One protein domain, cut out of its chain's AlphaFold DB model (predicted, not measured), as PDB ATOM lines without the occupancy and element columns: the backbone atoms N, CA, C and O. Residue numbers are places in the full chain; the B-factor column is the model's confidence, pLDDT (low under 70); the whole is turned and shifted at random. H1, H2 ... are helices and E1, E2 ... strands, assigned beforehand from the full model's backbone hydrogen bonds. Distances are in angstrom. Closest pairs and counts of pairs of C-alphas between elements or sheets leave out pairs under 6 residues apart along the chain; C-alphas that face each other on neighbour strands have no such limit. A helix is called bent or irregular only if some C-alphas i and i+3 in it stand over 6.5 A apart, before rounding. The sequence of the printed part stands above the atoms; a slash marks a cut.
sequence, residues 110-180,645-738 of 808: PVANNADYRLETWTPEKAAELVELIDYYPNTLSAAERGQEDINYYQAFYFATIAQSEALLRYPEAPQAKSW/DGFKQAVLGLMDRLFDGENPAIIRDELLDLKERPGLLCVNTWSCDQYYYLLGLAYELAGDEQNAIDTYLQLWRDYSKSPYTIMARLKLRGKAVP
ATOM      1  N   PRO A 110      10.787 -26.244 -35.243       88.25
ATOM      2  CA  PRO A 110      11.903 -27.145 -35.478       88.25
ATOM      3  C   PRO A 110      12.304 -27.907 -34.209       88.25
ATOM      4  O   PRO A 110      12.186 -27.394 -33.094       88.25
ATOM      5  N   VAL A 111      12.822 -29.129 -34.361       87.25
ATOM      6  CA  VAL A 111      13.399 -29.875 -33.230       87.25
ATOM      7  C   VAL A 111      14.696 -29.219 -32.745       87.25
ATOM      8  O   VAL A 111      15.352 -28.472 -33.472       87.25
ATOM      9  N   ALA A 112      15.079 -29.487 -31.495       82.31
ATOM     10  CA  ALA A 112      16.244 -28.857 -30.867       82.31
ATOM     11  C   ALA A 112      17.597 -29.281 -31.478       82.31
ATOM     12  O   ALA A 112      18.558 -28.523 -31.395       82.31
ATOM     13  N   ASN A 113      17.688 -30.468 -32.088       87.31
ATOM     14  CA  ASN A 113      18.921 -30.946 -32.714       87.31
ATOM     15  C   ASN A 113      19.022 -30.472 -34.171       87.31
ATOM     16  O   ASN A 113      18.297 -30.976 -35.026       87.31
ATOM     17  N   ASN A 114      19.957 -29.571 -34.477       87.12
ATOM     18  CA  ASN A 114      20.178 -29.117 -35.854       87.12
ATOM     19  C   ASN A 114      20.652 -30.263 -36.771       87.12
ATOM     20  O   ASN A 114      20.276 -30.316 -37.938       87.12
ATOM     21  N   ALA A 115      21.375 -31.253 -36.235       87.25
ATOM     22  CA  ALA A 115      21.863 -32.397 -37.009       87.25
ATOM     23  C   ALA A 115      20.758 -33.377 -37.480       87.25
ATOM     24  O   ALA A 115      21.059 -34.294 -38.250       87.25
ATOM     25  N   ASP A 116      19.493 -33.179 -37.078       89.88
ATOM     26  CA  ASP A 116      18.314 -33.869 -37.637       89.88
ATOM     27  C   ASP A 116      17.847 -33.266 -38.989       89.88
ATOM     28  O   ASP A 116      16.923 -33.810 -39.601       89.88
ATOM     29  N   TYR A 117      18.473 -32.178 -39.464       92.62
ATOM     30  CA  TYR A 117      18.137 -31.476 -40.710       92.62
ATOM     31  C   TYR A 117      19.214 -31.601 -41.788       92.62
ATOM     32  O   TYR A 117      20.402 -31.698 -41.489       92.62
ATOM     33  N   ARG A 118      18.805 -31.562 -43.056       93.81
ATOM     34  CA  ARG A 118      19.660 -31.392 -44.240       93.81
ATOM     35  C   ARG A 118      19.024 -30.371 -45.178       93.81
ATOM     36  O   ARG A 118      17.813 -30.154 -45.106       93.81
ATOM     37  N   LEU A 119      19.815 -29.791 -46.075       93.06
ATOM     38  CA  LEU A 119      19.261 -28.992 -47.163       93.06
ATOM     39  C   LEU A 119      18.382 -29.864 -48.076       93.06
ATOM     40  O   LEU A 119      18.648 -31.045 -48.322       93.06
ATOM     41  N   GLU A 120      17.290 -29.277 -48.546       92.75
ATOM     42  CA  GLU A 120      16.473 -29.799 -49.634       92.75
ATOM     43  C   GLU A 120      17.262 -29.703 -50.950       92.75
ATOM     44  O   GLU A 120      18.030 -28.770 -51.166       92.75
ATOM     45  N   THR A 121      17.068 -30.659 -51.861       91.00
ATOM     46  CA  THR A 121      17.643 -30.560 -53.205       91.00
ATOM     47  C   THR A 121      16.873 -29.483 -53.962       91.00
ATOM     48  O   THR A 121      15.772 -29.741 -54.455       91.00
ATOM     49  N   TRP A 122      17.419 -28.271 -54.006       94.31
ATOM     50  CA  TRP A 122      16.796 -27.138 -54.683       94.31
ATOM     51  C   TRP A 122      16.759 -27.377 -56.200       94.31
ATOM     52  O   TRP A 122      17.756 -27.790 -56.799       94.31
ATOM     53  N   THR A 123      15.598 -27.160 -56.819       96.12
ATOM     54  CA  THR A 123      15.373 -27.319 -58.267       96.12
ATOM     55  C   THR A 123      14.459 -26.196 -58.775       96.12
ATOM     56  O   THR A 123      13.769 -25.578 -57.953       96.12
ATOM     57  N   PRO A 124      14.392 -25.932 -60.097       96.44
ATOM     58  CA  PRO A 124      13.501 -24.913 -60.659       96.44
ATOM     59  C   PRO A 124      12.027 -25.095 -60.269       96.44
ATOM     60  O   PRO A 124      11.307 -24.118 -60.090       96.44
ATOM     61  N   GLU A 125      11.577 -26.335 -60.069       95.75
ATOM     62  CA  GLU A 125      10.206 -26.656 -59.656       95.75
ATOM     63  C   GLU A 125       9.937 -26.223 -58.211       95.75
ATOM     64  O   GLU A 125       8.875 -25.673 -57.935       95.75
ATOM     65  N   LYS A 126      10.903 -26.399 -57.295       95.12
ATOM     66  CA  LYS A 126      10.770 -25.923 -55.903       95.12
ATOM     67  C   LYS A 126      10.924 -24.413 -55.783       95.12
ATOM     68  O   LYS A 126      10.270 -23.798 -54.947       95.12
ATOM     69  N   ALA A 127      11.751 -23.809 -56.637       96.31
ATOM     70  CA  ALA A 127      11.808 -22.359 -56.763       96.31
ATOM     71  C   ALA A 127      10.461 -21.798 -57.262       96.31
ATOM     72  O   ALA A 127       9.984 -20.803 -56.726       96.31
ATOM     73  N   ALA A 128       9.799 -22.472 -58.211       96.44
ATOM     74  CA  ALA A 128       8.455 -22.106 -58.656       96.44
ATOM     75  C   ALA A 128       7.390 -22.292 -57.557       96.44
ATOM     76  O   ALA A 128       6.610 -21.372 -57.335       96.44
ATOM     77  N   GLU A 129       7.396 -23.419 -56.833       94.56
ATOM     78  CA  GLU A 129       6.509 -23.667 -55.678       94.56
ATOM     79  C   GLU A 129       6.678 -22.588 -54.592       94.56
ATOM     80  O   GLU A 129       5.692 -22.080 -54.055       94.56
ATOM     81  N   LEU A 130       7.923 -22.181 -54.310       95.00
ATOM     82  CA  LEU A 130       8.207 -21.085 -53.388       95.00
ATOM     83  C   LEU A 130       7.666 -19.743 -53.901       95.00
ATOM     84  O   LEU A 130       7.014 -19.024 -53.146       95.00
ATOM     85  N   VAL A 131       7.933 -19.399 -55.164       96.81
ATOM     86  CA  VAL A 131       7.464 -18.143 -55.770       96.81
ATOM     87  C   VAL A 131       5.935 -18.075 -55.779       96.81
ATOM     88  O   VAL A 131       5.390 -17.037 -55.422       96.81
ATOM     89  N   GLU A 132       5.234 -19.164 -56.106       94.44
ATOM     90  CA  GLU A 132       3.765 -19.221 -56.073       94.44
ATOM     91  C   GLU A 132       3.219 -19.016 -54.648       94.44
ATOM     92  O   GLU A 132       2.311 -18.210 -54.432       94.44
ATOM     93  N   LEU A 133       3.804 -19.695 -53.654       93.81
ATOM     94  CA  LEU A 133       3.390 -19.582 -52.253       93.81
ATOM     95  C   LEU A 133       3.606 -18.169 -51.683       93.81
ATOM     96  O   LEU A 133       2.771 -17.689 -50.912       93.81
ATOM     97  N   ILE A 134       4.706 -17.508 -52.051       94.56
ATOM     98  CA  ILE A 134       5.048 -16.172 -51.549       94.56
ATOM     99  C   ILE A 134       4.349 -15.055 -52.349       94.56
ATOM    100  O   ILE A 134       3.917 -14.084 -51.735       94.56
ATOM    101  N   ASP A 135       4.116 -15.193 -53.662       94.50
ATOM    102  CA  ASP A 135       3.256 -14.256 -54.419       94.50
ATOM    103  C   ASP A 135       1.797 -14.310 -53.933       94.50
ATOM    104  O   ASP A 135       1.097 -13.298 -53.913       94.50
ATOM    105  N   TYR A 136       1.337 -15.473 -53.456       93.69
ATOM    106  CA  TYR A 136       0.015 -15.587 -52.846       93.69
ATOM    107  C   TYR A 136      -0.057 -15.035 -51.407       93.69
ATOM    108  O   TYR A 136      -1.149 -14.652 -50.979       93.69
ATOM    109  N   TYR A 137       1.057 -14.945 -50.662       92.00
ATOM    110  CA  TYR A 137       1.077 -14.556 -49.237       92.00
ATOM    111  C   TYR A 137       0.259 -13.291 -48.894       92.00
ATOM    112  O   TYR A 137      -0.516 -13.356 -47.933       92.00
ATOM    113  N   PRO A 138       0.303 -12.182 -49.663       93.25
ATOM    114  CA  PRO A 138      -0.502 -10.991 -49.372       93.25
ATOM    115  C   PRO A 138      -2.018 -11.259 -49.334       93.25
ATOM    116  O   PRO A 138      -2.748 -10.636 -48.564       93.25
ATOM    117  N   ASN A 139      -2.511 -12.242 -50.094       91.38
ATOM    118  CA  ASN A 139      -3.922 -12.653 -50.088       91.38
ATOM    119  C   ASN A 139      -4.324 -13.439 -48.825       91.38
ATOM    120  O   ASN A 139      -5.507 -13.703 -48.617       91.38
ATOM    121  N   THR A 140      -3.361 -13.817 -47.977       89.12
ATOM    122  CA  THR A 140      -3.611 -14.472 -46.680       89.12
ATOM    123  C   THR A 140      -3.765 -13.486 -45.518       89.12
ATOM    124  O   THR A 140      -4.251 -13.878 -44.458       89.12
ATOM    125  N   LEU A 141      -3.399 -12.212 -45.718       88.69
ATOM    126  CA  LEU A 141      -3.484 -11.159 -44.702       88.69
ATOM    127  C   LEU A 141      -4.942 -10.819 -44.366       88.69
ATOM    128  O   LEU A 141      -5.761 -10.569 -45.257       88.69
ATOM    129  N   SER A 142      -5.266 -10.736 -43.075       89.88
ATOM    130  CA  SER A 142      -6.572 -10.244 -42.629       89.88
ATOM    131  C   SER A 142      -6.732  -8.743 -42.891       89.88
ATOM    132  O   SER A 142      -5.756  -8.006 -42.997       89.88
ATOM    133  N   ALA A 143      -7.974  -8.252 -42.921       87.56
ATOM    134  CA  ALA A 143      -8.274  -6.836 -43.172       87.56
ATOM    135  C   ALA A 143      -7.607  -5.846 -42.190       87.56
ATOM    136  O   ALA A 143      -7.497  -4.670 -42.511       87.56
ATOM    137  N   ALA A 144      -7.156  -6.299 -41.013       88.19
ATOM    138  CA  ALA A 144      -6.365  -5.479 -40.093       88.19
ATOM    139  C   ALA A 144      -4.862  -5.484 -40.434       88.19
ATOM    140  O   ALA A 144      -4.185  -4.477 -40.254       88.19
ATOM    141  N   GLU A 145      -4.336  -6.601 -40.941       87.31
ATOM    142  CA  GLU A 145      -2.925  -6.749 -41.322       87.31
ATOM    143  C   GLU A 145      -2.617  -6.071 -42.662       87.31
ATOM    144  O   GLU A 145      -1.511  -5.567 -42.833       87.31
ATOM    145  N   ARG A 146      -3.599  -5.985 -43.576       88.62
ATOM    146  CA  ARG A 146      -3.503  -5.257 -44.860       88.62
ATOM    147  C   ARG A 146      -3.276  -3.743 -44.704       88.62
ATOM    148  O   ARG A 146      -2.782  -3.115 -45.636       88.62
ATOM    149  N   GLY A 147      -3.559  -3.181 -43.526       87.75
ATOM    150  CA  GLY A 147      -3.391  -1.757 -43.220       87.75
ATOM    151  C   GLY A 147      -4.524  -0.873 -43.753       87.75
ATOM    152  O   GLY A 147      -5.516  -1.360 -44.296       87.75
ATOM    153  N   GLN A 148      -4.382   0.443 -43.582       87.00
ATOM    154  CA  GLN A 148      -5.229   1.414 -44.278       87.00
ATOM    155  C   GLN A 148      -4.933   1.352 -45.783       87.00
ATOM    156  O   GLN A 148      -3.782   1.157 -46.169       87.00
ATOM    157  N   GLU A 149      -5.974   1.472 -46.615       86.25
ATOM    158  CA  GLU A 149      -5.877   1.522 -48.089       86.25
ATOM    159  C   GLU A 149      -5.031   0.393 -48.718       86.25
ATOM    160  O   GLU A 149      -4.438   0.552 -49.779       86.25
ATOM    161  N   ASP A 150      -4.999  -0.776 -48.065       90.00
ATOM    162  CA  ASP A 150      -4.224  -1.954 -48.473       90.00
ATOM    163  C   ASP A 150      -2.697  -1.716 -48.614       90.00
ATOM    164  O   ASP A 150      -1.996  -2.514 -49.242       90.00
ATOM    165  N   ILE A 151      -2.144  -0.674 -47.976       88.31
ATOM    166  CA  ILE A 151      -0.712  -0.319 -48.030       88.31
ATOM    167  C   ILE A 151       0.189  -1.514 -47.669       88.31
ATOM    168  O   ILE A 151       1.097  -1.860 -48.429       88.31
ATOM    169  N   ASN A 152      -0.084  -2.207 -46.558       88.12
ATOM    170  CA  ASN A 152       0.728  -3.357 -46.138       88.12
ATOM    171  C   ASN A 152       0.531  -4.564 -47.072       88.12
ATOM    172  O   ASN A 152       1.427  -5.393 -47.205       88.12
ATOM    173  N   TYR A 153      -0.637  -4.685 -47.715       93.38
ATOM    174  CA  TYR A 153      -0.894  -5.731 -48.709       93.38
ATOM    175  C   TYR A 153      -0.045  -5.529 -49.966       93.38
ATOM    176  O   TYR A 153       0.540  -6.494 -50.454       93.38
ATOM    177  N   TYR A 154       0.083  -4.294 -50.454       93.00
ATOM    178  CA  TYR A 154       0.970  -4.000 -51.579       93.00
ATOM    179  C   TYR A 154       2.449  -4.144 -51.193       93.00
ATOM    180  O   TYR A 154       3.202  -4.797 -51.915       93.00
ATOM    181  N   GLN A 155       2.844  -3.673 -50.004       91.50
ATOM    182  CA  GLN A 155       4.190  -3.902 -49.462       91.50
ATOM    183  C   GLN A 155       4.533  -5.396 -49.311       91.50
ATOM    184  O   GLN A 155       5.677  -5.792 -49.525       91.50
ATOM    185  N   ALA A 156       3.567  -6.263 -49.000       93.12
ATOM    186  CA  ALA A 156       3.819  -7.692 -48.802       93.12
ATOM    187  C   ALA A 156       4.231  -8.455 -50.082       93.12
ATOM    188  O   ALA A 156       4.725  -9.577 -49.972       93.12
ATOM    189  N   PHE A 157       4.126  -7.859 -51.278       95.50
ATOM    190  CA  PHE A 157       4.733  -8.422 -52.495       95.50
ATOM    191  C   PHE A 157       6.271  -8.315 -52.517       95.50
ATOM    192  O   PHE A 157       6.911  -8.981 -53.328       95.50
ATOM    193  N   TYR A 158       6.885  -7.578 -51.582       94.50
ATOM    194  CA  TYR A 158       8.341  -7.521 -51.396       94.50
ATOM    195  C   TYR A 158       8.970  -8.904 -51.197       94.50
ATOM    196  O   TYR A 158       9.974  -9.230 -51.816       94.50
ATOM    197  N   PHE A 159       8.348  -9.788 -50.415       95.06
ATOM    198  CA  PHE A 159       8.880 -11.143 -50.229       95.06
ATOM    199  C   PHE A 159       8.873 -11.955 -51.538       95.06
ATOM    200  O   PHE A 159       9.729 -12.821 -51.736       95.06
ATOM    201  N   ALA A 160       7.943 -11.657 -52.454       96.75
ATOM    202  CA  ALA A 160       7.859 -12.313 -53.753       96.75
ATOM    203  C   ALA A 160       8.964 -11.835 -54.704       96.75
ATOM    204  O   ALA A 160       9.521 -12.675 -55.409       96.75
ATOM    205  N   THR A 161       9.357 -10.552 -54.667       96.69
ATOM    206  CA  THR A 161      10.513 -10.076 -55.450       96.69
ATOM    207  C   THR A 161      11.798 -10.775 -55.004       96.69
ATOM    208  O   THR A 161      12.544 -11.243 -55.859       96.69
ATOM    209  N   ILE A 162      12.012 -10.985 -53.697       96.12
ATOM    210  CA  ILE A 162      13.175 -11.742 -53.191       96.12
ATOM    211  C   ILE A 162      13.153 -13.199 -53.685       96.12
ATOM    212  O   ILE A 162      14.170 -13.711 -54.153       96.12
ATOM    213  N   ALA A 163      11.996 -13.869 -53.627       97.38
ATOM    214  CA  ALA A 163      11.850 -15.242 -54.122       97.38
ATOM    215  C   ALA A 163      12.101 -15.348 -55.642       97.38
ATOM    216  O   ALA A 163      12.743 -16.294 -56.100       97.38
ATOM    217  N   GLN A 164      11.618 -14.373 -56.417       97.81
ATOM    218  CA  GLN A 164      11.786 -14.299 -57.871       97.81
ATOM    219  C   GLN A 164      13.247 -14.001 -58.252       97.81
ATOM    220  O   GLN A 164      13.792 -14.684 -59.118       97.81
ATOM    221  N   SER A 165      13.910 -13.065 -57.565       96.81
ATOM    222  CA  SER A 165      15.335 -12.762 -57.754       96.81
ATOM    223  C   SER A 165      16.234 -13.951 -57.406       96.81
ATOM    224  O   SER A 165      17.136 -14.270 -58.176       96.81
ATOM    225  N   GLU A 166      15.966 -14.686 -56.320       96.69
ATOM    226  CA  GLU A 166      16.741 -15.893 -55.993       96.69
ATOM    227  C   GLU A 166      16.549 -17.008 -57.039       96.69
ATOM    228  O   GLU A 166      17.504 -17.695 -57.414       96.69
ATOM    229  N   ALA A 167      15.322 -17.187 -57.536       97.50
ATOM    230  CA  ALA A 167      15.026 -18.166 -58.577       97.50
ATOM    231  C   ALA A 167      15.751 -17.834 -59.897       97.50
ATOM    232  O   ALA A 167      16.308 -18.730 -60.537       97.50
ATOM    233  N   LEU A 168      15.810 -16.547 -60.261       97.00
ATOM    234  CA  LEU A 168      16.530 -16.042 -61.432       97.00
ATOM    235  C   LEU A 168      18.055 -16.114 -61.283       97.00
ATOM    236  O   LEU A 168      18.717 -16.513 -62.235       97.00
ATOM    237  N   LEU A 169      18.603 -15.807 -60.102       95.94
ATOM    238  CA  LEU A 169      20.037 -15.926 -59.800       95.94
ATOM    239  C   LEU A 169      20.537 -17.369 -59.979       95.94
ATOM    240  O   LEU A 169      21.622 -17.600 -60.509       95.94
ATOM    241  N   ARG A 170      19.746 -18.357 -59.539       94.88
ATOM    242  CA  ARG A 170      20.125 -19.779 -59.600       94.88
ATOM    243  C   ARG A 170      19.830 -20.446 -60.937       94.88
ATOM    244  O   ARG A 170      20.576 -21.336 -61.344       94.88
ATOM    245  N   TYR A 171      18.718 -20.088 -61.579       96.88
ATOM    246  CA  TYR A 171      18.210 -20.794 -62.756       96.88
ATOM    247  C   TYR A 171      17.740 -19.823 -63.862       96.88
ATOM    248  O   TYR A 171      16.581 -19.896 -64.281       96.88
ATOM    249  N   PRO A 172      18.614 -18.937 -64.382       95.44
ATOM    250  CA  PRO A 172      18.229 -17.921 -65.370       95.44
ATOM    251  C   PRO A 172      17.690 -18.518 -66.682       95.44
ATOM    252  O   PRO A 172      16.854 -17.890 -67.329       95.44
ATOM    253  N   GLU A 173      18.106 -19.747 -67.013       95.56
ATOM    254  CA  GLU A 173      17.724 -20.502 -68.219       95.56
ATOM    255  C   GLU A 173      16.630 -21.565 -67.971       95.56
ATOM    256  O   GLU A 173      16.395 -22.439 -68.808       95.56
ATOM    257  N   ALA A 174      15.971 -21.556 -66.806       96.69
ATOM    258  CA  ALA A 174      14.872 -22.484 -66.541       96.69
ATOM    259  C   ALA A 174      13.621 -22.145 -67.381       96.69
ATOM    260  O   ALA A 174      13.334 -20.967 -67.592       96.69
ATOM    261  N   PRO A 175      12.788 -23.133 -67.773       95.44
ATOM    262  CA  PRO A 175      11.504 -22.875 -68.441       95.44
ATOM    263  C   PRO A 175      10.584 -21.906 -67.677       95.44
ATOM    264  O   PRO A 175       9.795 -21.183 -68.280       95.44
ATOM    265  N   GLN A 176      10.697 -21.879 -66.348       95.88
ATOM    266  CA  GLN A 176       9.962 -20.992 -65.450       95.88
ATOM    267  C   GLN A 176      10.540 -19.560 -65.389       95.88
ATOM    268  O   GLN A 176       9.822 -18.639 -65.001       95.88
ATOM    269  N   ALA A 177      11.797 -19.342 -65.797       95.62
ATOM    270  CA  ALA A 177      12.512 -18.078 -65.598       95.62
ATOM    271  C   ALA A 177      11.833 -16.884 -66.276       95.62
ATOM    272  O   ALA A 177      11.751 -15.809 -65.686       95.62
ATOM    273  N   LYS A 178      11.255 -17.078 -67.467       93.19
ATOM    274  CA  LYS A 178      10.467 -16.042 -68.153       93.19
ATOM    275  C   LYS A 178       9.315 -15.527 -67.276       93.19
ATOM    276  O   LYS A 178       9.144 -14.320 -67.140       93.19
ATOM    277  N   SER A 179       8.582 -16.437 -66.629       94.06
ATOM    278  CA  SER A 179       7.494 -16.099 -65.700       94.06
ATOM    279  C   SER A 179       8.015 -15.341 -64.474       94.06
ATOM    280  O   SER A 179       7.420 -14.349 -64.059       94.06
ATOM    281  N   TRP A 180       9.176 -15.734 -63.935       96.75
ATOM    282  CA  TRP A 180       9.799 -15.020 -62.816       96.75
ATOM    283  C   TRP A 180      10.261 -13.603 -63.189       96.75
ATOM    284  O   TRP A 180      10.088 -12.709 -62.368       96.75
ATOM    285  N   ASP A 645      18.719   3.264 -40.091       68.75
ATOM    286  CA  ASP A 645      19.260   2.009 -39.581       68.75
ATOM    287  C   ASP A 645      20.337   1.517 -40.564       68.75
ATOM    288  O   ASP A 645      20.047   0.895 -41.589       68.75
ATOM    289  N   GLY A 646      21.593   1.865 -40.277       73.25
ATOM    290  CA  GLY A 646      22.741   1.530 -41.118       73.25
ATOM    291  C   GLY A 646      22.986   0.024 -41.246       73.25
ATOM    292  O   GLY A 646      23.553  -0.412 -42.241       73.25
ATOM    293  N   PHE A 647      22.510  -0.781 -40.290       78.81
ATOM    294  CA  PHE A 647      22.549  -2.239 -40.375       78.81
ATOM    295  C   PHE A 647      21.522  -2.737 -41.397       78.81
ATOM    296  O   PHE A 647      21.873  -3.500 -42.292       78.81
ATOM    297  N   LYS A 648      20.278  -2.245 -41.341       78.75
ATOM    298  CA  LYS A 648      19.249  -2.518 -42.355       78.75
ATOM    299  C   LYS A 648      19.695  -2.074 -43.750       78.75
ATOM    300  O   LYS A 648      19.555  -2.850 -44.689       78.75
ATOM    301  N   GLN A 649      20.249  -0.868 -43.893       81.38
ATOM    302  CA  GLN A 649      20.725  -0.372 -45.192       81.38
ATOM    303  C   GLN A 649      21.900  -1.202 -45.731       81.38
ATOM    304  O   GLN A 649      21.907  -1.548 -46.911       81.38
ATOM    305  N   ALA A 650      22.843  -1.611 -44.875       85.81
ATOM    306  CA  ALA A 650      23.908  -2.530 -45.270       85.81
ATOM    307  C   ALA A 650      23.358  -3.903 -45.701       85.81
ATOM    308  O   ALA A 650      23.782  -4.423 -46.728       85.81
ATOM    309  N   VAL A 651      22.382  -4.471 -44.979       89.44
ATOM    310  CA  VAL A 651      21.724  -5.741 -45.355       89.44
ATOM    311  C   VAL A 651      20.993  -5.635 -46.696       89.44
ATOM    312  O   VAL A 651      21.060  -6.577 -47.482       89.44
ATOM    313  N   LEU A 652      20.339  -4.506 -46.990       88.44
ATOM    314  CA  LEU A 652      19.710  -4.259 -48.291       88.44
ATOM    315  C   LEU A 652      20.763  -4.196 -49.411       88.44
ATOM    316  O   LEU A 652      20.708  -5.003 -50.334       88.44
ATOM    317  N   GLY A 653      21.796  -3.358 -49.275       90.25
ATOM    318  CA  GLY A 653      22.870  -3.254 -50.274       90.25
ATOM    319  C   GLY A 653      23.737  -4.518 -50.430       90.25
ATOM    320  O   GLY A 653      24.379  -4.706 -51.462       90.25
ATOM    321  N   LEU A 654      23.764  -5.405 -49.430       94.25
ATOM    322  CA  LEU A 654      24.353  -6.750 -49.524       94.25
ATOM    323  C   LEU A 654      23.431  -7.738 -50.253       94.25
ATOM    324  O   LEU A 654      23.911  -8.640 -50.936       94.25
ATOM    325  N   MET A 655      22.114  -7.574 -50.128       95.00
ATOM    326  CA  MET A 655      21.124  -8.393 -50.826       95.00
ATOM    327  C   MET A 655      21.050  -8.053 -52.315       95.00
ATOM    328  O   MET A 655      21.021  -8.964 -53.141       95.00
ATOM    329  N   ASP A 656      21.071  -6.765 -52.655       92.38
ATOM    330  CA  ASP A 656      21.033  -6.306 -54.044       92.38
ATOM    331  C   ASP A 656      22.285  -6.783 -54.799       92.38
ATOM    332  O   ASP A 656      22.163  -7.462 -55.819       92.38
ATOM    333  N   ARG A 657      23.487  -6.594 -54.224       95.25
ATOM    334  CA  ARG A 657      24.747  -7.125 -54.788       95.25
ATOM    335  C   ARG A 657      24.743  -8.646 -54.966       95.25
ATOM    336  O   ARG A 657      25.274  -9.139 -55.961       95.25
ATOM    337  N   LEU A 658      24.134  -9.402 -54.046       96.62
ATOM    338  CA  LEU A 658      23.999 -10.857 -54.189       96.62
ATOM    339  C   LEU A 658      23.122 -11.236 -55.393       96.62
ATOM    340  O   LEU A 658      23.451 -12.182 -56.109       96.62
ATOM    341  N   PHE A 659      22.021 -10.516 -55.631       94.38
ATOM    342  CA  PHE A 659      21.123 -10.784 -56.760       94.38
ATOM    343  C   PHE A 659      21.639 -10.241 -58.101       94.38
ATOM    344  O   PHE A 659      21.358 -10.856 -59.129       94.38
ATOM    345  N   ASP A 660      22.472  -9.198 -58.091       91.25
ATOM    346  CA  ASP A 660      23.273  -8.765 -59.248       91.25
ATOM    347  C   ASP A 660      24.449  -9.724 -59.563       91.25
ATOM    348  O   ASP A 660      25.118  -9.586 -60.589       91.25
ATOM    349  N   GLY A 661      24.680 -10.738 -58.719       92.81
ATOM    350  CA  GLY A 661      25.599 -11.847 -58.982       92.81
ATOM    351  C   GLY A 661      26.984 -11.733 -58.339       92.81
ATOM    352  O   GLY A 661      27.907 -12.428 -58.773       92.81
ATOM    353  N   GLU A 662      27.163 -10.895 -57.312       96.25
ATOM    354  CA  GLU A 662      28.400 -10.893 -56.526       96.25
ATOM    355  C   GLU A 662      28.624 -12.240 -55.808       96.25
ATOM    356  O   GLU A 662      27.695 -12.967 -55.456       96.25
ATOM    357  N   ASN A 663      29.897 -12.590 -55.595       96.31
ATOM    358  CA  ASN A 663      30.304 -13.847 -54.980       96.31
ATOM    359  C   ASN A 663      29.680 -14.018 -53.571       96.31
ATOM    360  O   ASN A 663      30.043 -13.267 -52.660       96.31
ATOM    361  N   PRO A 664      28.841 -15.050 -53.340       97.00
ATOM    362  CA  PRO A 664      28.163 -15.272 -52.062       97.00
ATOM    363  C   PRO A 664      29.096 -15.384 -50.851       97.00
ATOM    364  O   PRO A 664      28.694 -15.063 -49.735       97.00
ATOM    365  N   ALA A 665      30.353 -15.801 -51.047       96.94
ATOM    366  CA  ALA A 665      31.342 -15.849 -49.974       96.94
ATOM    367  C   ALA A 665      31.757 -14.448 -49.479       96.94
ATOM    368  O   ALA A 665      31.997 -14.290 -48.286       96.94
ATOM    369  N   ILE A 666      31.794 -13.442 -50.362       96.62
ATOM    370  CA  ILE A 666      32.077 -12.041 -49.999       96.62
ATOM    371  C   ILE A 666      30.889 -11.477 -49.215       96.62
ATOM    372  O   ILE A 666      31.063 -10.991 -48.101       96.62
ATOM    373  N   ILE A 667      29.673 -11.655 -49.745       96.94
ATOM    374  CA  ILE A 667      28.422 -11.237 -49.094       96.94
ATOM    375  C   ILE A 667      28.291 -11.854 -47.690       96.94
ATOM    376  O   ILE A 667      27.963 -11.155 -46.734       96.94
ATOM    377  N   ARG A 668      28.605 -13.148 -47.535       96.56
ATOM    378  CA  ARG A 668      28.670 -13.833 -46.232       96.56
ATOM    379  C   ARG A 668      29.658 -13.156 -45.277       96.56
ATOM    380  O   ARG A 668      29.300 -12.908 -44.130       96.56
ATOM    381  N   ASP A 669      30.885 -12.896 -45.721       94.94
ATOM    382  CA  ASP A 669      31.942 -12.365 -44.851       94.94
ATOM    383  C   ASP A 669      31.652 -10.915 -44.426       94.94
ATOM    384  O   ASP A 669      31.844 -10.572 -43.259       94.94
ATOM    385  N   GLU A 670      31.077 -10.097 -45.312       93.50
ATOM    386  CA  GLU A 670      30.572  -8.762 -44.967       93.50
ATOM    387  C   GLU A 670      29.379  -8.809 -43.994       93.50
ATOM    388  O   GLU A 670      29.324  -8.005 -43.066       93.50
ATOM    389  N   LEU A 671      28.448  -9.763 -44.136       91.56
ATOM    390  CA  LEU A 671      27.346  -9.947 -43.177       91.56
ATOM    391  C   LEU A 671      27.841 -10.365 -41.784       91.56
ATOM    392  O   LEU A 671      27.238  -9.987 -40.778       91.56
ATOM    393  N   LEU A 672      28.936 -11.126 -41.709       91.12
ATOM    394  CA  LEU A 672      29.561 -11.498 -40.440       91.12
ATOM    395  C   LEU A 672      30.271 -10.302 -39.787       91.12
ATOM    396  O   LEU A 672      30.033 -10.044 -38.608       91.12
ATOM    397  N   ASP A 673      31.050  -9.521 -40.540       89.31
ATOM    398  CA  ASP A 673      31.671  -8.283 -40.042       89.31
ATOM    399  C   ASP A 673      30.616  -7.251 -39.590       89.31
ATOM    400  O   ASP A 673      30.722  -6.670 -38.508       89.31
ATOM    401  N   LEU A 674      29.521  -7.102 -40.345       85.38
ATOM    402  CA  LEU A 674      28.383  -6.244 -39.994       85.38
ATOM    403  C   LEU A 674      27.750  -6.605 -38.635       85.38
ATOM    404  O   LEU A 674      27.227  -5.728 -37.948       85.38
ATOM    405  N   LYS A 675      27.824  -7.879 -38.226       78.38
ATOM    406  CA  LYS A 675      27.366  -8.375 -36.919       78.38
ATOM    407  C   LYS A 675      28.398  -8.183 -35.796       78.38
ATOM    408  O   LYS A 675      28.005  -8.139 -34.629       78.38
ATOM    409  N   GLU A 676      29.688  -8.076 -36.109       76.81
ATOM    410  CA  GLU A 676      30.744  -7.819 -35.115       76.81
ATOM    411  C   GLU A 676      30.918  -6.323 -34.797       76.81
ATOM    412  O   GLU A 676      31.347  -5.975 -33.692       76.81
ATOM    413  N   ARG A 677      30.525  -5.422 -35.709       69.62
ATOM    414  CA  ARG A 677      30.538  -3.964 -35.491       69.62
ATOM    415  C   ARG A 677      29.525  -3.538 -34.405       69.62
ATOM    416  O   ARG A 677      28.317  -3.675 -34.605       69.62
ATOM    417  N   PRO A 678      29.959  -2.948 -33.272       50.28
ATOM    418  CA  PRO A 678      29.045  -2.517 -32.216       50.28
ATOM    419  C   PRO A 678      28.316  -1.221 -32.611       50.28
ATOM    420  O   PRO A 678      28.854  -0.129 -32.444       50.28
ATOM    421  N   GLY A 679      27.082  -1.336 -33.114       55.75
ATOM    422  CA  GLY A 679      26.277  -0.175 -33.518       55.75
ATOM    423  C   GLY A 679      24.765  -0.359 -33.381       55.75
ATOM    424  O   GLY A 679      24.110   0.447 -32.727       55.75
ATOM    425  N   LEU A 680      24.210  -1.427 -33.962       50.44
ATOM    426  CA  LEU A 680      22.765  -1.682 -34.014       50.44
ATOM    427  C   LEU A 680      22.446  -3.104 -33.536       50.44
ATOM    428  O   LEU A 680      23.216  -4.037 -33.742       50.44
ATOM    429  N   LEU A 681      21.315  -3.252 -32.845       55.72
ATOM    430  CA  LEU A 681      20.863  -4.502 -32.231       55.72
ATOM    431  C   LEU A 681      19.521  -4.928 -32.830       55.72
ATOM    432  O   LEU A 681      18.719  -4.088 -33.228       55.72
ATOM    433  N   CYS A 682      19.221  -6.226 -32.771       61.47
ATOM    434  CA  CYS A 682      17.868  -6.745 -32.979       61.47
ATOM    435  C   CYS A 682      16.968  -6.329 -31.792       61.47
ATOM    436  O   CYS A 682      16.792  -7.090 -30.840       61.47
ATOM    437  N   VAL A 683      16.454  -5.095 -31.813       53.47
ATOM    438  CA  VAL A 683      15.563  -4.508 -30.791       53.47
ATOM    439  C   VAL A 683      14.203  -4.130 -31.383       53.47
ATOM    440  O   VAL A 683      14.029  -4.127 -32.593       53.47
ATOM    441  N   ASN A 684      13.245  -3.807 -30.508       46.75
ATOM    442  CA  ASN A 684      11.790  -3.689 -30.725       46.75
ATOM    443  C   ASN A 684      11.275  -2.887 -31.948       46.75
ATOM    444  O   ASN A 684      10.067  -2.855 -32.163       46.75
ATOM    445  N   THR A 685      12.135  -2.217 -32.716       48.16
ATOM    446  CA  THR A 685      11.805  -1.446 -33.925       48.16
ATOM    447  C   THR A 685      12.190  -2.137 -35.240       48.16
ATOM    448  O   THR A 685      11.754  -1.676 -36.290       48.16
ATOM    449  N   TRP A 686      12.984  -3.216 -35.217       64.88
ATOM    450  CA  TRP A 686      13.457  -3.912 -36.424       64.88
ATOM    451  C   TRP A 686      13.602  -5.429 -36.211       64.88
ATOM    452  O   TRP A 686      14.005  -5.890 -35.139       64.88
ATOM    453  N   SER A 687      13.277  -6.221 -37.235       77.38
ATOM    454  CA  SER A 687      13.435  -7.677 -37.237       77.38
ATOM    455  C   SER A 687      14.697  -8.092 -37.997       77.38
ATOM    456  O   SER A 687      14.956  -7.654 -39.111       77.38
ATOM    457  N   CYS A 688      15.493  -8.985 -37.407       85.94
ATOM    458  CA  CYS A 688      16.701  -9.523 -38.041       85.94
ATOM    459  C   CYS A 688      16.413 -10.747 -38.932       85.94
ATOM    460  O   CYS A 688      17.330 -11.472 -39.313       85.94
ATOM    461  N   ASP A 689      15.149 -11.002 -39.271       89.62
ATOM    462  CA  ASP A 689      14.717 -12.132 -40.093       89.62
ATOM    463  C   ASP A 689      15.249 -12.046 -41.530       89.62
ATOM    464  O   ASP A 689      15.768 -13.038 -42.042       89.62
ATOM    465  N   GLN A 690      15.230 -10.853 -42.133       91.00
ATOM    466  CA  GLN A 690      15.858 -10.599 -43.434       91.00
ATOM    467  C   GLN A 690      17.370 -10.883 -43.406       91.00
ATOM    468  O   GLN A 690      17.891 -11.545 -44.303       91.00
ATOM    469  N   TYR A 691      18.065 -10.451 -42.346       92.31
ATOM    470  CA  TYR A 691      19.494 -10.717 -42.150       92.31
ATOM    471  C   TYR A 691      19.782 -12.223 -42.054       92.31
ATOM    472  O   TYR A 691      20.659 -12.727 -42.755       92.31
ATOM    473  N   TYR A 692      19.030 -12.967 -41.232       93.94
ATOM    474  CA  TYR A 692      19.233 -14.414 -41.104       93.94
ATOM    475  C   TYR A 692      18.862 -15.170 -42.389       93.94
ATOM    476  O   TYR A 692      19.506 -16.170 -42.704       93.94
ATOM    477  N   TYR A 693      17.884 -14.693 -43.168       96.12
ATOM    478  CA  TYR A 693      17.594 -15.272 -44.481       96.12
ATOM    479  C   TYR A 693      18.757 -15.086 -45.452       96.12
ATOM    480  O   TYR A 693      19.222 -16.060 -46.046       96.12
ATOM    481  N   LEU A 694      19.246 -13.849 -45.575       96.50
ATOM    482  CA  LEU A 694      20.322 -13.496 -46.491       96.50
ATOM    483  C   LEU A 694      21.636 -14.195 -46.124       96.50
ATOM    484  O   LEU A 694      22.288 -14.756 -46.997       96.50
ATOM    485  N   LEU A 695      21.991 -14.237 -44.836       96.19
ATOM    486  CA  LEU A 695      23.174 -14.955 -44.363       96.19
ATOM    487  C   LEU A 695      23.058 -16.465 -44.629       96.19
ATOM    488  O   LEU A 695      24.008 -17.075 -45.114       96.19
ATOM    489  N   GLY A 696      21.893 -17.067 -44.360       97.31
ATOM    490  CA  GLY A 696      21.640 -18.477 -44.665       97.31
ATOM    491  C   GLY A 696      21.748 -18.778 -46.163       97.31
ATOM    492  O   GLY A 696      22.363 -19.771 -46.543       97.31
ATOM    493  N   LEU A 697      21.232 -17.880 -47.010       97.62
ATOM    494  CA  LEU A 697      21.328 -17.959 -48.468       97.62
ATOM    495  C   LEU A 697      22.773 -17.796 -48.968       97.62
ATOM    496  O   LEU A 697      23.200 -18.549 -49.841       97.62
ATOM    497  N   ALA A 698      23.540 -16.869 -48.393       97.56
ATOM    498  CA  ALA A 698      24.945 -16.661 -48.726       97.56
ATOM    499  C   ALA A 698      25.804 -17.885 -48.359       97.56
ATOM    500  O   ALA A 698      26.617 -18.322 -49.174       97.56
ATOM    501  N   TYR A 699      25.574 -18.506 -47.193       98.12
ATOM    502  CA  TYR A 699      26.177 -19.801 -46.847       98.12
ATOM    503  C   TYR A 699      25.759 -20.917 -47.821       98.12
ATOM    504  O   TYR A 699      26.620 -21.661 -48.289       98.12
ATOM    505  N   GLU A 700      24.467 -21.024 -48.159       96.94
ATOM    506  CA  GLU A 700      23.943 -22.070 -49.054       96.94
ATOM    507  C   GLU A 700      24.580 -21.984 -50.451       96.94
ATOM    508  O   GLU A 700      25.069 -22.982 -50.980       96.94
ATOM    509  N   LEU A 701      24.638 -20.777 -51.023       96.38
ATOM    510  CA  LEU A 701      25.236 -20.514 -52.334       96.38
ATOM    511  C   LEU A 701      26.774 -20.606 -52.321       96.38
ATOM    512  O   LEU A 701      27.369 -20.941 -53.344       96.38
ATOM    513  N   ALA A 702      27.424 -20.367 -51.177       96.44
ATOM    514  CA  ALA A 702      28.860 -20.604 -50.986       96.44
ATOM    515  C   ALA A 702      29.218 -22.089 -50.736       96.44
ATOM    516  O   ALA A 702      30.402 -22.417 -50.633       96.44
ATOM    517  N   GLY A 703      28.228 -22.987 -50.637       95.12
ATOM    518  CA  GLY A 703      28.427 -24.424 -50.409       95.12
ATOM    519  C   GLY A 703      28.675 -24.827 -48.948       95.12
ATOM    520  O   GLY A 703      29.095 -25.953 -48.687       95.12
ATOM    521  N   ASP A 704      28.419 -23.936 -47.989       96.19
ATOM    522  CA  ASP A 704      28.549 -24.203 -46.552       96.19
ATOM    523  C   ASP A 704      27.211 -24.700 -45.981       96.19
ATOM    524  O   ASP A 704      26.451 -23.968 -45.339       96.19
ATOM    525  N   GLU A 705      26.895 -25.969 -46.263       94.94
ATOM    526  CA  GLU A 705      25.596 -26.559 -45.916       94.94
ATOM    527  C   GLU A 705      25.276 -26.470 -44.416       94.94
ATOM    528  O   GLU A 705      24.122 -26.264 -44.043       94.94
ATOM    529  N   GLN A 706      26.280 -26.632 -43.546       94.69
ATOM    530  CA  GLN A 706      26.066 -26.699 -42.100       94.69
ATOM    531  C   GLN A 706      25.687 -25.328 -41.536       94.69
ATOM    532  O   GLN A 706      24.672 -25.222 -40.847       94.69
ATOM    533  N   ASN A 707      26.437 -24.274 -41.873       96.06
ATOM    534  CA  ASN A 707      26.105 -22.928 -41.411       96.06
ATOM    535  C   ASN A 707      24.821 -22.393 -42.073       96.06
ATOM    536  O   ASN A 707      24.060 -21.676 -41.419       96.06
ATOM    537  N   ALA A 708      24.508 -22.799 -43.312       96.75
ATOM    538  CA  ALA A 708      23.213 -22.515 -43.940       96.75
ATOM    539  C   ALA A 708      22.046 -23.135 -43.147       96.75
ATOM    540  O   ALA A 708      21.105 -22.432 -42.773       96.75
ATOM    541  N   ILE A 709      22.130 -24.435 -42.822       96.31
ATOM    542  CA  ILE A 709      21.129 -25.145 -42.006       96.31
ATOM    543  C   ILE A 709      20.981 -24.489 -40.629       96.31
ATOM    544  O   ILE A 709      19.860 -24.224 -40.195       96.31
ATOM    545  N   ASP A 710      22.090 -24.206 -39.945       95.19
ATOM    546  CA  ASP A 710      22.068 -23.632 -38.598       95.19
ATOM    547  C   ASP A 710      21.447 -22.225 -38.585       95.19
ATOM    548  O   ASP A 710      20.634 -21.923 -37.706       95.19
ATOM    549  N   THR A 711      21.737 -21.406 -39.602       95.31
ATOM    550  CA  THR A 711      21.168 -20.056 -39.756       95.31
ATOM    551  C   THR A 711      19.675 -20.103 -40.106       95.31
ATOM    552  O   THR A 711      18.872 -19.407 -39.481       95.31
ATOM    553  N   TYR A 712      19.253 -20.973 -41.033       96.44
ATOM    554  CA  TYR A 712      17.834 -21.154 -41.371       96.44
ATOM    555  C   TYR A 712      17.009 -21.737 -40.208       96.44
ATOM    556  O   TYR A 712      15.842 -21.379 -40.028       96.44
ATOM    557  N   LEU A 713      17.606 -22.593 -39.374       94.50
ATOM    558  CA  LEU A 713      16.973 -23.073 -38.143       94.50
ATOM    559  C   LEU A 713      16.897 -21.992 -37.062       94.50
ATOM    560  O   LEU A 713      15.926 -21.989 -36.304       94.50
ATOM    561  N   GLN A 714      17.869 -21.076 -36.985       92.38
ATOM    562  CA  GLN A 714      17.761 -19.907 -36.113       92.38
ATOM    563  C   GLN A 714      16.612 -18.993 -36.567       92.38
ATOM    564  O   GLN A 714      15.727 -18.701 -35.766       92.38
ATOM    565  N   LEU A 715      16.559 -18.635 -37.854       93.38
ATOM    566  CA  LEU A 715      15.479 -17.839 -38.450       93.38
ATOM    567  C   LEU A 715      14.084 -18.393 -38.104       93.38
ATOM    568  O   LEU A 715      13.224 -17.660 -37.618       93.38
ATOM    569  N   TRP A 716      13.875 -19.704 -38.273       92.81
ATOM    570  CA  TRP A 716      12.596 -20.354 -37.960       92.81
ATOM    571  C   TRP A 716      12.269 -20.350 -36.453       92.81
ATOM    572  O   TRP A 716      11.099 -20.236 -36.081       92.81
ATOM    573  N   ARG A 717      13.269 -20.451 -35.569       90.69
ATOM    574  CA  ARG A 717      13.063 -20.377 -34.109       90.69
ATOM    575  C   ARG A 717      12.698 -18.966 -33.662       90.69
ATOM    576  O   ARG A 717      11.692 -18.794 -32.977       90.69
ATOM    577  N   ASP A 718      13.483 -17.984 -34.089       88.00
ATOM    578  CA  ASP A 718      13.413 -16.611 -33.592       88.00
ATOM    579  C   ASP A 718      12.268 -15.825 -34.270       88.00
ATOM    580  O   ASP A 718      11.580 -15.036 -33.624       88.00
ATOM    581  N   TYR A 719      11.984 -16.105 -35.551       89.31
ATOM    582  CA  TYR A 719      11.011 -15.378 -36.380       89.31
ATOM    583  C   TYR A 719       9.999 -16.313 -37.059       89.31
ATOM    584  O   TYR A 719       9.694 -16.191 -38.247       89.31
ATOM    585  N   SER A 720       9.425 -17.241 -36.289       87.25
ATOM    586  CA  SER A 720       8.496 -18.288 -36.762       87.25
ATOM    587  C   SER A 720       7.281 -17.830 -37.600       87.25
ATOM    588  O   SER A 720       6.713 -18.651 -38.321       87.25
ATOM    589  N   LYS A 721       6.885 -16.548 -37.526       85.06
ATOM    590  CA  LYS A 721       5.805 -15.931 -38.327       85.06
ATOM    591  C   LYS A 721       6.267 -15.256 -39.633       85.06
ATOM    592  O   LYS A 721       5.412 -14.902 -40.437       85.06
ATOM    593  N   SER A 722       7.566 -15.018 -39.824       89.12
ATOM    594  CA  SER A 722       8.081 -14.258 -40.974       89.12
ATOM    595  C   SER A 722       7.880 -15.007 -42.304       89.12
ATOM    596  O   SER A 722       8.088 -16.225 -42.344       89.12
ATOM    597  N   PRO A 723       7.574 -14.320 -43.420       91.94
ATOM    598  CA  PRO A 723       7.630 -14.914 -44.756       91.94
ATOM    599  C   PRO A 723       9.017 -15.472 -45.111       91.94
ATOM    600  O   PRO A 723       9.096 -16.535 -45.726       91.94
ATOM    601  N   TYR A 724      10.111 -14.873 -44.624       94.50
ATOM    602  CA  TYR A 724      11.455 -15.448 -44.780       94.50
ATOM    603  C   TYR A 724      11.593 -16.819 -44.100       94.50
ATOM    604  O   TYR A 724      12.295 -17.697 -44.600       94.50
ATOM    605  N   THR A 725      10.871 -17.060 -43.000       93.06
ATOM    606  CA  THR A 725      10.790 -18.396 -42.389       93.06
ATOM    607  C   THR A 725      10.054 -19.388 -43.296       93.06
ATOM    608  O   THR A 725      10.414 -20.560 -43.313       93.06
ATOM    609  N   ILE A 726       9.064 -18.968 -44.092       90.81
ATOM    610  CA  ILE A 726       8.428 -19.845 -45.097       90.81
ATOM    611  C   ILE A 726       9.450 -20.224 -46.179       90.81
ATOM    612  O   ILE A 726       9.600 -21.410 -46.482       90.81
ATOM    613  N   MET A 727      10.207 -19.241 -46.681       94.88
ATOM    614  CA  MET A 727      11.273 -19.436 -47.673       94.88
ATOM    615  C   MET A 727      12.356 -20.404 -47.165       94.88
ATOM    616  O   MET A 727      12.666 -21.401 -47.817       94.88
ATOM    617  N   ALA A 728      12.867 -20.180 -45.952       95.25
ATOM    618  CA  ALA A 728      13.877 -21.030 -45.322       95.25
ATOM    619  C   ALA A 728      13.364 -22.441 -44.977       95.25
ATOM    620  O   ALA A 728      14.105 -23.416 -45.082       95.25
ATOM    621  N   ARG A 729      12.086 -22.592 -44.601       93.06
ATOM    622  CA  ARG A 729      11.493 -23.906 -44.295       93.06
ATOM    623  C   ARG A 729      11.394 -24.815 -45.515       93.06
ATOM    624  O   ARG A 729      11.620 -26.012 -45.368       93.06
ATOM    625  N   LEU A 730      11.092 -24.276 -46.698       92.25
ATOM    626  CA  LEU A 730      11.061 -25.058 -47.942       92.25
ATOM    627  C   LEU A 730      12.452 -25.585 -48.343       92.25
ATOM    628  O   LEU A 730      12.552 -26.619 -49.000       92.25
ATOM    629  N   LYS A 731      13.524 -24.935 -47.877       93.69
ATOM    630  CA  LYS A 731      14.921 -25.352 -48.075       93.69
ATOM    631  C   LYS A 731      15.405 -26.425 -47.087       93.69
ATOM    632  O   LYS A 731      16.531 -26.896 -47.226       93.69
ATOM    633  N   LEU A 732      14.599 -26.834 -46.098       92.88
ATOM    634  CA  LEU A 732      15.019 -27.732 -45.012       92.88
ATOM    635  C   LEU A 732      14.257 -29.068 -44.993       92.88
ATOM    636  O   LEU A 732      13.074 -29.136 -44.663       92.88
ATOM    637  N   ARG A 733      14.982 -30.174 -45.195       89.38
ATOM    638  CA  ARG A 733      14.511 -31.537 -44.905       89.38
ATOM    639  C   ARG A 733      14.850 -31.920 -43.468       89.38
ATOM    640  O   ARG A 733      16.018 -32.107 -43.145       89.38
ATOM    641  N   GLY A 734      13.850 -32.127 -42.613       82.00
ATOM    642  CA  GLY A 734      14.063 -32.659 -41.262       82.00
ATOM    643  C   GLY A 734      12.769 -32.897 -40.488       82.00
ATOM    644  O   GLY A 734      11.670 -32.667 -40.992       82.00
ATOM    645  N   LYS A 735      12.886 -33.382 -39.247       75.50
ATOM    646  CA  LYS A 735      11.725 -33.611 -38.370       75.50
ATOM    647  C   LYS A 735      11.216 -32.283 -37.819       75.50
ATOM    648  O   LYS A 735      11.975 -31.569 -37.180       75.50
ATOM    649  N   ALA A 736       9.932 -31.988 -37.969       76.25
ATOM    650  CA  ALA A 736       9.294 -30.836 -37.334       76.25
ATOM    651  C   ALA A 736       8.084 -31.285 -36.509       76.25
ATOM    652  O   ALA A 736       7.479 -32.319 -36.800       76.25
ATOM    653  N   VAL A 737       7.735 -30.517 -35.477       77.62
ATOM    654  CA  VAL A 737       6.612 -30.824 -34.577       77.62
ATOM    655  C   VAL A 737       5.540 -29.746 -34.756       77.62
ATOM    656  O   VAL A 737       5.897 -28.566 -34.762       77.62
ATOM    657  N   PRO A 738       4.242 -30.079 -34.909       70.69
ATOM    658  CA  PRO A 738       3.192 -29.061 -34.908       70.69
ATOM    659  C   PRO A 738       3.217 -28.280 -33.581       70.69
ATOM    660  O   PRO A 738       3.533 -28.867 -32.541       70.69
TER     661      PRO A 738
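What this domain is: This is residues 110 to 180 and 645 to 738 of the 808 residues of an uncharacterized protein of Chloroflexi bacterium (UniProt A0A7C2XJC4). Helices run back and forth beside each other and come round on themselves: H1 and H3 pair side by side, H5, H6 and H7 make an up-and-down bundle, H8 folds back along H7, and H9 closes the round by touching H7, H8, H1 and H3. A tiny pair of strands, E1 and E2, lies next to H8, while H2 and H4 lie farthest from the mean of the C-alphas. The printed part has 165 residues with nine named helices and two named strands, in the order E1, H1 to H9, E2; its sheet, E1 - E2, is antiparallel and its class is mostly helix. It is compact, with a radius of gyration of the C-alphas of 15.9 A, and rounded, spanning 41 by 40 by 37 A.

How they stand to each other: E1, residues 117 to 119, is the antiparallel neighbour of E2, residues 732 to 734; N 118 and O 733 are 2.8 A apart, within hydrogen-bond range. H1, residues 124 to 140, touches H3, residues 158 to 170, at a shallow tilt of 6 degrees, opposite ways; their closest C-alphas, of Asp 135 and Ala 160, are 5.0 A apart. H2, residues 148 to 155, forms a helical hairpin with H1, though they only just touch, with 3 pairs of C-alphas within 8 A, the closest those of Pro 138 and Tyr 153, 5.3 A. H4, residues 177 to 180, touches H3, closest at the C-alphas of Gln 164 and Trp 180, 5.4 A. H5, residues 646 to 659, H6, residues 664 to 676, and H7, residues 689 to 701, form the bundle, each running against the one before it. The closest C-alphas of H5 and H6 are those of Leu 654 and Ile 667, 6.1 A; of H6 and H7, those of Pro 664 and Ala 698, 4.8 A. H8, residues 705 to 718, forms a hairpin with H7 at a shallow tilt of 14 degrees, closest at the C-alphas of Gly 696 and Ala 708, 4.4 A. H9, residues 723 to 730, touches H8, closest at the C-alphas of Trp 716 and Thr 725, 5.2 A. H1 and H6 are apart. Every O i to N i+4 pair is within hydrogen-bond range in H3, H5, H6, H7, H8 and H9, against 10 of 13 in H1 and 2 of 4 in H2; H4 is too short for such a pair.

Where its parts are: E1 begins at C-alpha 117, (18.137, -31.476, -40.710). H1 is 24.4 A long and irregular, with C-alphas 135 and 138 7.1 A apart; H2 is irregular too, with C-alphas 149 and 152 8.4 A apart. H5 and H8 are each 20.0 A long. E2 ends at C-alpha 734, (14.063, -32.659, -41.262).

The domain as a whole: The C-alphas farthest apart, of Ala 115 and Glu 149, are 45.2 A apart. Residues 181 to 644 are not printed; C-alphas 180 and 645 are 30.3 A apart across the cut. The link from H6 to H7 is long, 12 residues. Mean pLDDT of the printed part is 89.6; residue 645 and residues 677 to 686 are under 70.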